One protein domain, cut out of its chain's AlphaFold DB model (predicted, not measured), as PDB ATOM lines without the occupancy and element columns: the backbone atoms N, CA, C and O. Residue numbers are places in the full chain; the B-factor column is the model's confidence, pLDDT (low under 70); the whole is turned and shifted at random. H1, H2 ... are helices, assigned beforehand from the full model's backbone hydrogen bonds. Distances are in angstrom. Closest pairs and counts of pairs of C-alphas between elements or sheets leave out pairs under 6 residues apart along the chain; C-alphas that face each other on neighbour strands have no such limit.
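Overview. This is residues 85 to 162 of the 165 residues of an uncharacterized protein of Flavobacteriales bacterium CG_4_9_14_3_um_filter_32_8 (UniProt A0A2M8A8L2). H1, H2 and H3 cluster on one side, and the long helix H5 stands off on the other, reached through short H4. From the cluster a wide loop, residues 102 to 122, swings out; residues 109 to 117 stick out. The 78 printed residues, with five named helices and no named strand, are all helix in class and only just compact, close to loose: radius of gyration of the C-alphas 13.6 A, spans 37 by 31 by 22 A.

Along the chain. H1, residues 85 to 95, begins at C-alpha 85 (34.060, -34.640, -53.454) and measures 15.1 A. H2 is residues 98 to 101, H3 123 to 130, H4 136 to 139. H5, residues 144 to 161, measures 26.0 A, ending at C-alpha 161 (47.145, -32.553, -39.952).

Arrangement. H1 and H3 touch, closest C-alphas Ile 94 and Tyr 130, 6.5 A, at a steep tilt of 45 degrees, the same way. H2 only just touches H3, with 3 pairs of C-alphas within 8 A, closest Lys 100 and Gln 129, 4.8 A. H5 only just touches H4, with 3 such pairs and residues 147 to 151 alone, closest Val 139 and Asn 147, 6.2 A; H5 and H3 are apart. Every O i to N i+4 pair is within hydrogen-bond range in H1 and H3, 12 of 14 in H5; H2 and H4 are too short for one.

Size, cuts and confidence. The printed part has no cut. The link H2 to H3 is long. Mean pLDDT of the printed part is 71.1; residues under 70 include 135 to 154.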
ATOM      1  N   GLU A  85      32.656 -34.323 -53.753       90.06
ATOM      2  CA  GLU A  85      34.060 -34.640 -53.454       90.06
ATOM      3  C   GLU A  85      34.469 -34.179 -52.047       90.06
ATOM      4  O   GLU A  85      35.095 -34.940 -51.309       90.06
ATOM      5  N   ILE A  86      34.035 -32.987 -51.618       86.25
ATOM      6  CA  ILE A  86      34.244 -32.513 -50.238       86.25
ATOM      7  C   ILE A  86      33.628 -33.498 -49.245       86.25
ATOM      8  O   ILE A  86      34.257 -33.840 -48.243       86.25
ATOM      9  N   LYS A  87      32.409 -33.974 -49.521       87.19
ATOM     10  CA  LYS A  87      31.732 -34.944 -48.661       87.19
ATOM     11  C   LYS A  87      32.528 -36.244 -48.535       87.19
ATOM     12  O   LYS A  87      32.733 -36.689 -47.410       87.19
ATOM     13  N   LYS A  88      32.993 -36.816 -49.650       88.44
ATOM     14  CA  LYS A  88      33.809 -38.043 -49.637       88.44
ATOM     15  C   LYS A  88      35.084 -37.856 -48.821       88.44
ATOM     16  O   LYS A  88      35.346 -38.642 -47.923       88.44
ATOM     17  N   LEU A  89      35.822 -36.774 -49.072       87.69
ATOM     18  CA  LEU A  89      37.065 -36.483 -48.357       87.69
ATOM     19  C   LEU A  89      36.827 -36.314 -46.850       87.69
ATOM     20  O   LEU A  89      37.607 -36.805 -46.038       87.69
ATOM     21  N   MET A  90      35.734 -35.656 -46.460       82.69
ATOM     22  CA  MET A  90      35.354 -35.538 -45.052       82.69
ATOM     23  C   MET A  90      35.001 -36.890 -44.426       82.69
ATOM     24  O   MET A  90      35.428 -37.166 -43.304       82.69
ATOM     25  N   GLU A  91      34.237 -37.726 -45.130       85.25
ATOM     26  CA  GLU A  91      33.898 -39.077 -44.679       85.25
ATOM     27  C   GLU A  91      35.152 -39.947 -44.540       85.25
ATOM     28  O   GLU A  91      35.294 -40.617 -43.522       85.25
ATOM     29  N   ASP A  92      36.092 -39.884 -45.483       87.06
ATOM     30  CA  ASP A  92      37.345 -40.642 -45.440       87.06
ATOM     31  C   ASP A  92      38.235 -40.219 -44.264       87.06
ATOM     32  O   ASP A  92      38.721 -41.073 -43.521       87.06
ATOM     33  N   ILE A  93      38.411 -38.912 -44.033       83.12
ATOM     34  CA  ILE A  93      39.198 -38.408 -42.894       83.12
ATOM     35  C   ILE A  93      38.595 -38.875 -41.568       83.12
ATOM     36  O   ILE A  93      39.318 -39.349 -40.693       83.12
ATOM     37  N   ILE A  94      37.275 -38.760 -41.409       83.00
ATOM     38  CA  ILE A  94      36.601 -39.193 -40.182       83.00
ATOM     39  C   ILE A  94      36.665 -40.719 -40.057       83.00
ATOM     40  O   ILE A  94      36.872 -41.234 -38.963       83.00
ATOM     41  N   ASN A  95      36.520 -41.461 -41.155       83.88
ATOM     42  CA  ASN A  95      36.513 -42.919 -41.119       83.88
ATOM     43  C   ASN A  95      37.890 -43.541 -40.853       83.88
ATOM     44  O   ASN A  95      37.950 -44.665 -40.350       83.88
ATOM     45  N   ASN A  96      38.975 -42.825 -41.133       84.06
ATOM     46  CA  ASN A  96      40.337 -43.293 -40.878       84.06
ATOM     47  C   ASN A  96      40.853 -42.962 -39.466       84.06
ATOM     48  O   ASN A  96      41.910 -43.460 -39.086       84.06
ATOM     49  N   ASP A  97      40.113 -42.178 -38.676       79.56
ATOM     50  CA  ASP A  97      40.504 -41.777 -37.322       79.56
ATOM     51  C   ASP A  97      39.403 -42.114 -36.300       79.56
ATOM     52  O   ASP A  97      38.363 -41.453 -36.205       79.56
ATOM     53  N   ASP A  98      39.635 -43.160 -35.503       78.69
ATOM     54  CA  ASP A  98      38.682 -43.619 -34.489       78.69
ATOM     55  C   ASP A  98      38.448 -42.592 -33.370       78.69
ATOM     56  O   ASP A  98      37.358 -42.567 -32.786       78.69
ATOM     57  N   ASN A  99      39.406 -41.691 -33.108       78.50
ATOM     58  CA  ASN A  99      39.195 -40.586 -32.175       78.50
ATOM     59  C   ASN A  99      38.181 -39.595 -32.753       78.50
ATOM     60  O   ASN A  99      37.269 -39.173 -32.050       78.50
ATOM     61  N   LYS A 100      38.253 -39.278 -34.048       76.44
ATOM     62  CA  LYS A 100      37.299 -38.356 -34.687       76.44
ATOM     63  C   LYS A 100      35.883 -38.929 -34.756       76.44
ATOM     64  O   LYS A 100      34.920 -38.198 -34.521       76.44
ATOM     65  N   LYS A 101      35.729 -40.235 -35.005       76.81
ATOM     66  CA  LYS A 101      34.408 -40.897 -35.081       76.81
ATOM     67  C   LYS A 101      33.591 -40.789 -33.802       76.81
ATOM     68  O   LYS A 101      32.369 -40.647 -33.886       76.81
ATOM     69  N   GLN A 102      34.242 -40.892 -32.642       78.56
ATOM     70  CA  GLN A 102      33.551 -41.029 -31.356       78.56
ATOM     71  C   GLN A 102      32.791 -39.759 -30.936       78.56
ATOM     72  O   GLN A 102      31.892 -39.822 -30.098       78.56
ATOM     73  N   HIS A 103      33.123 -38.606 -31.524       78.44
ATOM     74  CA  HIS A 103      32.527 -37.323 -31.164       78.44
ATOM     75  C   HIS A 103      31.135 -37.151 -31.774       78.44
ATOM     76  O   HIS A 103      30.941 -37.191 -32.989       78.44
ATOM     77  N   VAL A 104      30.136 -36.899 -30.927       78.19
ATOM     78  CA  VAL A 104      28.742 -36.685 -31.346       78.19
ATOM     79  C   VAL A 104      28.281 -35.291 -30.945       78.19
ATOM     80  O   VAL A 104      28.242 -34.945 -29.766       78.19
ATOM     81  N   ALA A 105      27.898 -34.487 -31.935       77.75
ATOM     82  CA  ALA A 105      27.393 -33.145 -31.721       77.75
ATOM     83  C   ALA A 105      26.001 -33.181 -31.081       77.75
ATOM     84  O   ALA A 105      25.140 -34.003 -31.413       77.75
ATOM     85  N   THR A 106      25.733 -32.218 -30.202       75.38
ATOM     86  CA  THR A 106      24.405 -32.065 -29.600       75.38
ATOM     87  C   THR A 106      23.363 -31.692 -30.661       75.38
ATOM     88  O   THR A 106      23.557 -30.799 -31.496       75.38
ATOM     89  N   LYS A 107      22.216 -32.385 -30.646       68.81
ATOM     90  CA  LYS A 107      21.110 -32.093 -31.566       68.81
ATOM     91  C   LYS A 107      20.478 -30.754 -31.205       68.81
ATOM     92  O   LYS A 107      19.998 -30.558 -30.092       68.81
ATOM     93  N   LYS A 108      20.424 -29.836 -32.170       65.81
ATOM     94  CA  LYS A 108      19.700 -28.568 -32.005       65.81
ATOM     95  C   LYS A 108      18.198 -28.803 -32.193       65.81
ATOM     96  O   LYS A 108      17.826 -29.429 -33.186       65.81
ATOM     97  N   PRO A 109      17.332 -28.258 -31.317       58.91
ATOM     98  CA  PRO A 109      15.882 -28.445 -31.414       58.91
ATOM     99  C   PRO A 109      15.306 -27.841 -32.701       58.91
ATOM    100  O   PRO A 109      14.367 -28.380 -33.283       58.91
ATOM    101  N   HIS A 110      15.909 -26.756 -33.201       62.09
ATOM    102  CA  HIS A 110      15.538 -26.129 -34.466       62.09
ATOM    103  C   HIS A 110      16.770 -25.888 -35.338       62.09
ATOM    104  O   HIS A 110      17.630 -25.065 -35.025       62.09
ATOM    105  N   LYS A 111      16.841 -26.602 -36.466       65.31
ATOM    106  CA  LYS A 111      17.863 -26.410 -37.498       65.31
ATOM    107  C   LYS A 111      17.205 -25.826 -38.741       65.31
ATOM    108  O   LYS A 111      16.424 -26.490 -39.417       65.31
ATOM    109  N   ARG A 112      17.528 -24.572 -39.057       68.12
ATOM    110  CA  ARG A 112      17.137 -23.962 -40.332       68.12
ATOM    111  C   ARG A 112      18.016 -24.550 -41.437       68.12
ATOM    112  O   ARG A 112      19.239 -24.486 -41.336       68.12
ATOM    113  N   LYS A 113      17.403 -25.107 -42.484       65.69
ATOM    114  CA  LYS A 113      18.127 -25.512 -43.697       65.69
ATOM    115  C   LYS A 113      18.642 -24.251 -44.399       65.69
ATOM    116  O   LYS A 113      17.851 -23.348 -44.679       65.69
ATOM    117  N   ASN A 114      19.951 -24.162 -44.620       70.69
ATOM    118  CA  ASN A 114      20.569 -23.087 -45.394       70.69
ATOM    119  C   ASN A 114      20.733 -23.553 -46.849       70.69
ATOM    120  O   ASN A 114      21.066 -24.713 -47.079       70.69
ATOM    121  N   LYS A 115      20.505 -22.654 -47.811       66.62
ATOM    122  CA  LYS A 115      20.633 -22.918 -49.251       66.62
ATOM    123  C   LYS A 115      22.060 -23.283 -49.668       66.62
ATOM    124  O   LYS A 115      22.230 -23.979 -50.652       66.62
ATOM    125  N   ASN A 116      23.050 -22.851 -48.886       71.56
ATOM    126  CA  ASN A 116      24.470 -23.086 -49.157       71.56
ATOM    127  C   ASN A 116      25.034 -24.257 -48.332       71.56
ATOM    128  O   ASN A 116      26.227 -24.292 -48.047       71.56
ATOM    129  N   THR A 117      24.177 -25.144 -47.821       70.06
ATOM    130  CA  THR A 117      24.650 -26.329 -47.088       70.06
ATOM    131  C   THR A 117      24.815 -27.465 -48.079       70.06
ATOM    132  O   THR A 117      23.883 -27.704 -48.841       70.06
ATOM    133  N   ILE A 118      25.929 -28.196 -47.991       74.81
ATOM    134  CA  ILE A 118      26.115 -29.458 -48.714       74.81
ATOM    135  C   ILE A 118      24.916 -30.364 -48.415       74.81
ATOM    136  O   ILE A 118      24.620 -30.673 -47.252       74.81
ATOM    137  N   GLU A 119      24.177 -30.733 -49.457       68.12
ATOM    138  CA  GLU A 119      22.950 -31.504 -49.309       68.12
ATOM    139  C   GLU A 119      23.245 -32.913 -48.774       68.12
ATOM    140  O   GLU A 119      24.197 -33.581 -49.167       68.12
ATOM    141  N   GLY A 120      22.415 -33.377 -47.836       67.50
ATOM    142  CA  GLY A 120      22.542 -34.723 -47.269       67.50
ATOM    143  C   GLY A 120      23.659 -34.905 -46.236       67.50
ATOM    144  O   GLY A 120      23.847 -36.032 -45.782       67.50
ATOM    145  N   THR A 121      24.352 -33.838 -45.823       67.94
ATOM    146  CA  THR A 121      25.402 -33.901 -44.793       67.94
ATOM    147  C   THR A 121      25.046 -33.037 -43.585       67.94
ATOM    148  O   THR A 121      24.695 -31.858 -43.707       67.94
ATOM    149  N   ASP A 122      25.152 -33.593 -42.372       75.81
ATOM    150  CA  ASP A 122      25.091 -32.772 -41.164       75.81
ATOM    151  C   ASP A 122      26.448 -32.109 -40.914       75.81
ATOM    152  O   ASP A 122      27.256 -32.590 -40.127       75.81
ATOM    153  N   MET A 123      26.667 -30.959 -41.556       75.12
ATOM    154  CA  MET A 123      27.900 -30.174 -41.403       75.12
ATOM    155  C   MET A 123      28.248 -29.856 -39.941       75.12
ATOM    156  O   MET A 123      29.415 -29.661 -39.628       75.12
ATOM    157  N   ASN A 124      27.265 -29.796 -39.031       78.25
ATOM    158  CA  ASN A 124      27.543 -29.562 -37.613       78.25
ATOM    159  C   ASN A 124      28.169 -30.800 -36.962       78.25
ATOM    160  O   ASN A 124      29.107 -30.664 -36.188       78.25
ATOM    161  N   GLN A 125      27.660 -31.986 -37.294       81.19
ATOM    162  CA  GLN A 125      28.214 -33.258 -36.834       81.19
ATOM    163  C   GLN A 125      29.601 -33.499 -37.437       81.19
ATOM    164  O   GLN A 125      30.537 -33.782 -36.700       81.19
ATOM    165  N   VAL A 126      29.738 -33.321 -38.753       79.88
ATOM    166  CA  VAL A 126      31.003 -33.535 -39.471       79.88
ATOM    167  C   VAL A 126      32.090 -32.589 -38.963       79.88
ATOM    168  O   VAL A 126      33.196 -33.032 -38.677       79.88
ATOM    169  N   ALA A 127      31.774 -31.305 -38.758       78.12
ATOM    170  CA  ALA A 127      32.727 -30.369 -38.164       78.12
ATOM    171  C   ALA A 127      33.106 -30.771 -36.730       78.12
ATOM    172  O   ALA A 127      34.278 -30.730 -36.375       78.12
ATOM    173  N   TYR A 128      32.138 -31.194 -35.914       80.69
ATOM    174  CA  TYR A 128      32.399 -31.618 -34.538       80.69
ATOM    175  C   TYR A 128      33.319 -32.845 -34.463       80.69
ATOM    176  O   TYR A 128      34.210 -32.888 -33.621       80.69
ATOM    177  N   GLN A 129      33.141 -33.806 -35.372       82.69
ATOM    178  CA  GLN A 129      34.023 -34.968 -35.513       82.69
ATOM    179  C   GLN A 129      35.415 -34.568 -35.996       82.69
ATOM    180  O   GLN A 129      36.413 -34.975 -35.408       82.69
ATOM    181  N   TYR A 130      35.487 -33.721 -37.022       79.75
ATOM    182  CA  TYR A 130      36.753 -33.254 -37.581       79.75
ATOM    183  C   TYR A 130      37.621 -32.529 -36.536       79.75
ATOM    184  O   TYR A 130      38.823 -32.790 -36.442       79.75
ATOM    185  N   PHE A 131      37.004 -31.673 -35.713       77.75
ATOM    186  CA  PHE A 131      37.661 -30.908 -34.644       77.75
ATOM    187  C   PHE A 131      37.719 -31.627 -33.291       77.75
ATOM    188  O   PHE A 131      37.922 -30.967 -32.275       77.75
ATOM    189  N   GLU A 132      37.532 -32.949 -33.259       75.69
ATOM    190  CA  GLU A 132      37.714 -33.767 -32.049       75.69
ATOM    191  C   GLU A 132      36.866 -33.304 -30.850       75.69
ATOM    192  O   GLU A 132      37.310 -33.275 -29.704       75.69
ATOM    193  N   GLY A 133      35.621 -32.906 -31.116       70.38
ATOM    194  CA  GLY A 133      34.673 -32.516 -30.075       70.38
ATOM    195  C   GLY A 133      34.684 -31.027 -29.712       70.38
ATOM    196  O   GLY A 133      33.975 -30.617 -28.786       70.38
ATOM    197  N   ILE A 134      35.422 -30.191 -30.450       70.19
ATOM    198  CA  ILE A 134      35.398 -28.731 -30.285       70.19
ATOM    199  C   ILE A 134      34.260 -28.121 -31.120       70.19
ATOM    200  O   ILE A 134      34.272 -28.145 -32.352       70.19
ATOM    201  N   ASP A 135      33.283 -27.487 -30.459       68.94
ATOM    202  CA  ASP A 135      32.300 -26.637 -31.146       68.94
ATOM    203  C   ASP A 135      32.893 -25.242 -31.398       68.94
ATOM    204  O   ASP A 135      32.873 -24.357 -30.534       68.94
ATOM    205  N   LEU A 136      33.374 -25.020 -32.622       66.19
ATOM    206  CA  LEU A 136      33.930 -23.737 -33.065       66.19
ATOM    207  C   LEU A 136      32.977 -22.547 -32.871       66.19
ATOM    208  O   LEU A 136      33.422 -21.413 -32.688       66.19
ATOM    209  N   ARG A 137      31.656 -22.765 -32.892       61.75
ATOM    210  CA  ARG A 137      30.683 -21.679 -32.674       61.75
ATOM    211  C   ARG A 137      30.569 -21.292 -31.210       61.75
ATOM    212  O   ARG A 137      30.153 -20.168 -30.929       61.75
ATOM    213  N   TRP A 138      30.864 -22.220 -30.303       58.25
ATOM    214  CA  TRP A 138      30.906 -21.945 -28.875       58.25
ATOM    215  C   TRP A 138      32.196 -21.207 -28.529       58.25
ATOM    216  O   TRP A 138      32.127 -20.175 -27.876       58.25
ATOM    217  N   VAL A 139      33.331 -21.633 -29.094       58.81
ATOM    218  CA  VAL A 139      34.632 -20.963 -28.918       58.81
ATOM    219  C   VAL A 139      34.582 -19.484 -29.316       58.81
ATOM    220  O   VAL A 139      35.103 -18.653 -28.596       58.81
ATOM    221  N   LEU A 140      33.889 -19.111 -30.396       56.16
ATOM    222  CA  LEU A 140      33.785 -17.703 -30.816       56.16
ATOM    223  C   LEU A 140      32.866 -16.825 -29.937       56.16
ATOM    224  O   LEU A 140      32.765 -15.625 -30.183       56.16
ATOM    225  N   LYS A 141      32.160 -17.400 -28.955       57.47
ATOM    226  CA  LYS A 141      31.203 -16.692 -28.082       57.47
ATOM    227  C   LYS A 141      31.698 -16.463 -26.649       57.47
ATOM    228  O   LYS A 141      30.967 -15.848 -25.878       57.47
ATOM    229  N   ILE A 142      32.872 -16.972 -26.280       53.12
ATOM    230  CA  ILE A 142      33.421 -16.872 -24.917       53.12
ATOM    231  C   ILE A 142      34.337 -15.635 -24.828       53.12
ATOM    232  O   ILE A 142      34.785 -15.117 -25.851       53.12
ATOM    233  N   ASP A 143      34.583 -15.122 -23.619       55.28
ATOM    234  CA  ASP A 143      35.476 -13.983 -23.369       55.28
ATOM    235  C   ASP A 143      36.928 -14.229 -23.836       55.28
ATOM    236  O   ASP A 143      37.430 -15.358 -23.893       55.28
ATOM    237  N   SER A 144      37.622 -13.128 -24.145       57.72
ATOM    238  CA  SER A 144      38.910 -13.062 -24.863       57.72
ATOM    239  C   SER A 144      40.036 -13.952 -24.317       57.72
ATOM    240  O   SER A 144      40.875 -14.409 -25.093       57.72
ATOM    241  N   HIS A 145      40.056 -14.233 -23.013       54.69
ATOM    242  CA  HIS A 145      41.130 -14.996 -22.371       54.69
ATOM    243  C   HIS A 145      41.023 -16.514 -22.610       54.69
ATOM    244  O   HIS A 145      42.043 -17.182 -22.784       54.69
ATOM    245  N   GLN A 146      39.801 -17.057 -22.683       56.41
ATOM    246  CA  GLN A 146      39.568 -18.471 -23.012       56.41
ATOM    247  C   GLN A 146      39.661 -18.711 -24.528       56.41
ATOM    248  O   GLN A 146      40.079 -19.784 -24.969       56.41
ATOM    249  N   ASN A 147      39.350 -17.686 -25.332       59.59
ATOM    250  CA  ASN A 147      39.460 -17.740 -26.791       59.59
ATOM    251  C   ASN A 147      40.883 -18.014 -27.257       59.59
ATOM    252  O   ASN A 147      41.060 -18.760 -28.212       59.59
ATOM    253  N   PHE A 148      41.897 -17.455 -26.592       59.25
ATOM    254  CA  PHE A 148      43.282 -17.650 -27.009       59.25
ATOM    255  C   PHE A 148      43.754 -19.092 -26.788       59.25
ATOM    256  O   PHE A 148      44.371 -19.670 -27.677       59.25
ATOM    257  N   HIS A 149      43.412 -19.706 -25.649       64.81
ATOM    258  CA  HIS A 149      43.769 -21.101 -25.381       64.81
ATOM    259  C   HIS A 149      43.083 -22.056 -26.368       64.81
ATOM    260  O   HIS A 149      43.754 -22.860 -27.011       64.81
ATOM    261  N   ASN A 150      41.770 -21.902 -26.560       64.06
ATOM    262  CA  ASN A 150      41.006 -22.728 -27.497       64.06
ATOM    263  C   ASN A 150      41.457 -22.500 -28.951       64.06
ATOM    264  O   ASN A 150      41.545 -23.445 -29.727       64.06
ATOM    265  N   PHE A 151      41.792 -21.262 -29.329       65.75
ATOM    266  CA  PHE A 151      42.344 -20.944 -30.649       65.75
ATOM    267  C   PHE A 151      43.716 -21.589 -30.866       65.75
ATOM    268  O   PHE A 151      43.961 -22.152 -31.929       65.75
ATOM    269  N   LEU A 152      44.603 -21.560 -29.866       68.69
ATOM    270  CA  LEU A 152      45.897 -22.240 -29.942       68.69
ATOM    271  C   LEU A 152      45.746 -23.760 -30.061       68.69
ATOM    272  O   LEU A 152      46.529 -24.384 -30.769       68.69
ATOM    273  N   GLU A 153      44.758 -24.350 -29.394       67.31
ATOM    274  CA  GLU A 153      44.454 -25.781 -29.478       67.31
ATOM    275  C   GLU A 153      43.913 -26.164 -30.865       67.31
ATOM    276  O   GLU A 153      44.445 -27.071 -31.503       67.31
ATOM    277  N   ILE A 154      42.982 -25.373 -31.412       69.06
ATOM    278  CA  ILE A 154      42.508 -25.507 -32.801       69.06
ATOM    279  C   ILE A 154      43.679 -25.392 -33.789       69.06
ATOM    280  O   ILE A 154      43.820 -26.223 -34.684       69.06
ATOM    281  N   MET A 155      44.553 -24.395 -33.622       70.88
ATOM    282  CA  MET A 155      45.713 -24.184 -34.497       70.88
ATOM    283  C   MET A 155      46.760 -25.300 -34.380       70.88
ATOM    284  O   MET A 155      47.415 -25.616 -35.373       70.88
ATOM    285  N   LYS A 156      46.921 -25.913 -33.201       69.81
ATOM    286  CA  LYS A 156      47.773 -27.100 -33.022       69.81
ATOM    287  C   LYS A 156      47.208 -28.295 -33.786       69.81
ATOM    288  O   LYS A 156      47.965 -28.894 -34.543       69.81
ATOM    289  N   ASN A 157      45.903 -28.554 -33.678       65.38
ATOM    290  CA  ASN A 157      45.238 -29.652 -34.387       65.38
ATOM    291  C   ASN A 157      45.244 -29.448 -35.915       65.38
ATOM    292  O   ASN A 157      45.434 -30.390 -36.676       65.38
ATOM    293  N   PHE A 158      45.114 -28.207 -36.398       63.44
ATOM    294  CA  PHE A 158      45.303 -27.908 -37.824       63.44
ATOM    295  C   PHE A 158      46.747 -28.132 -38.289       63.44
ATOM    296  O   PHE A 158      46.972 -28.610 -39.401       63.44
ATOM    297  N   ARG A 159      47.734 -27.780 -37.457       57.72
ATOM    298  CA  ARG A 159      49.155 -27.905 -37.800       57.72
ATOM    299  C   ARG A 159      49.633 -29.355 -37.820       57.72
ATOM    300  O   ARG A 159      50.494 -29.668 -38.633       57.72
ATOM    301  N   THR A 160      49.105 -30.224 -36.960       59.94
ATOM    302  CA  THR A 160      49.420 -31.660 -36.987       59.94
ATOM    303  C   THR A 160      48.922 -32.305 -38.276       59.94
ATOM    304  O   THR A 160      49.699 -32.967 -38.946       59.94
ATOM    305  N   HIS A 161      47.699 -31.995 -38.712       58.12
ATOM    306  CA  HIS A 161      47.145 -32.553 -39.952       58.12
ATOM    307  C   HIS A 161      47.809 -32.050 -41.244       58.12
ATOM    308  O   HIS A 161      47.765 -32.745 -42.253       58.12
ATOM    309  N   LEU A 162      48.436 -30.868 -41.235       52.31
ATOM    310  CA  LEU A 162      49.212 -30.370 -42.381       52.31
ATOM    311  C   LEU A 162      50.589 -31.034 -42.526       52.31
ATOM    312  O   LEU A 162      51.198 -30.889 -43.578       52.31
TER     313      LEU A 162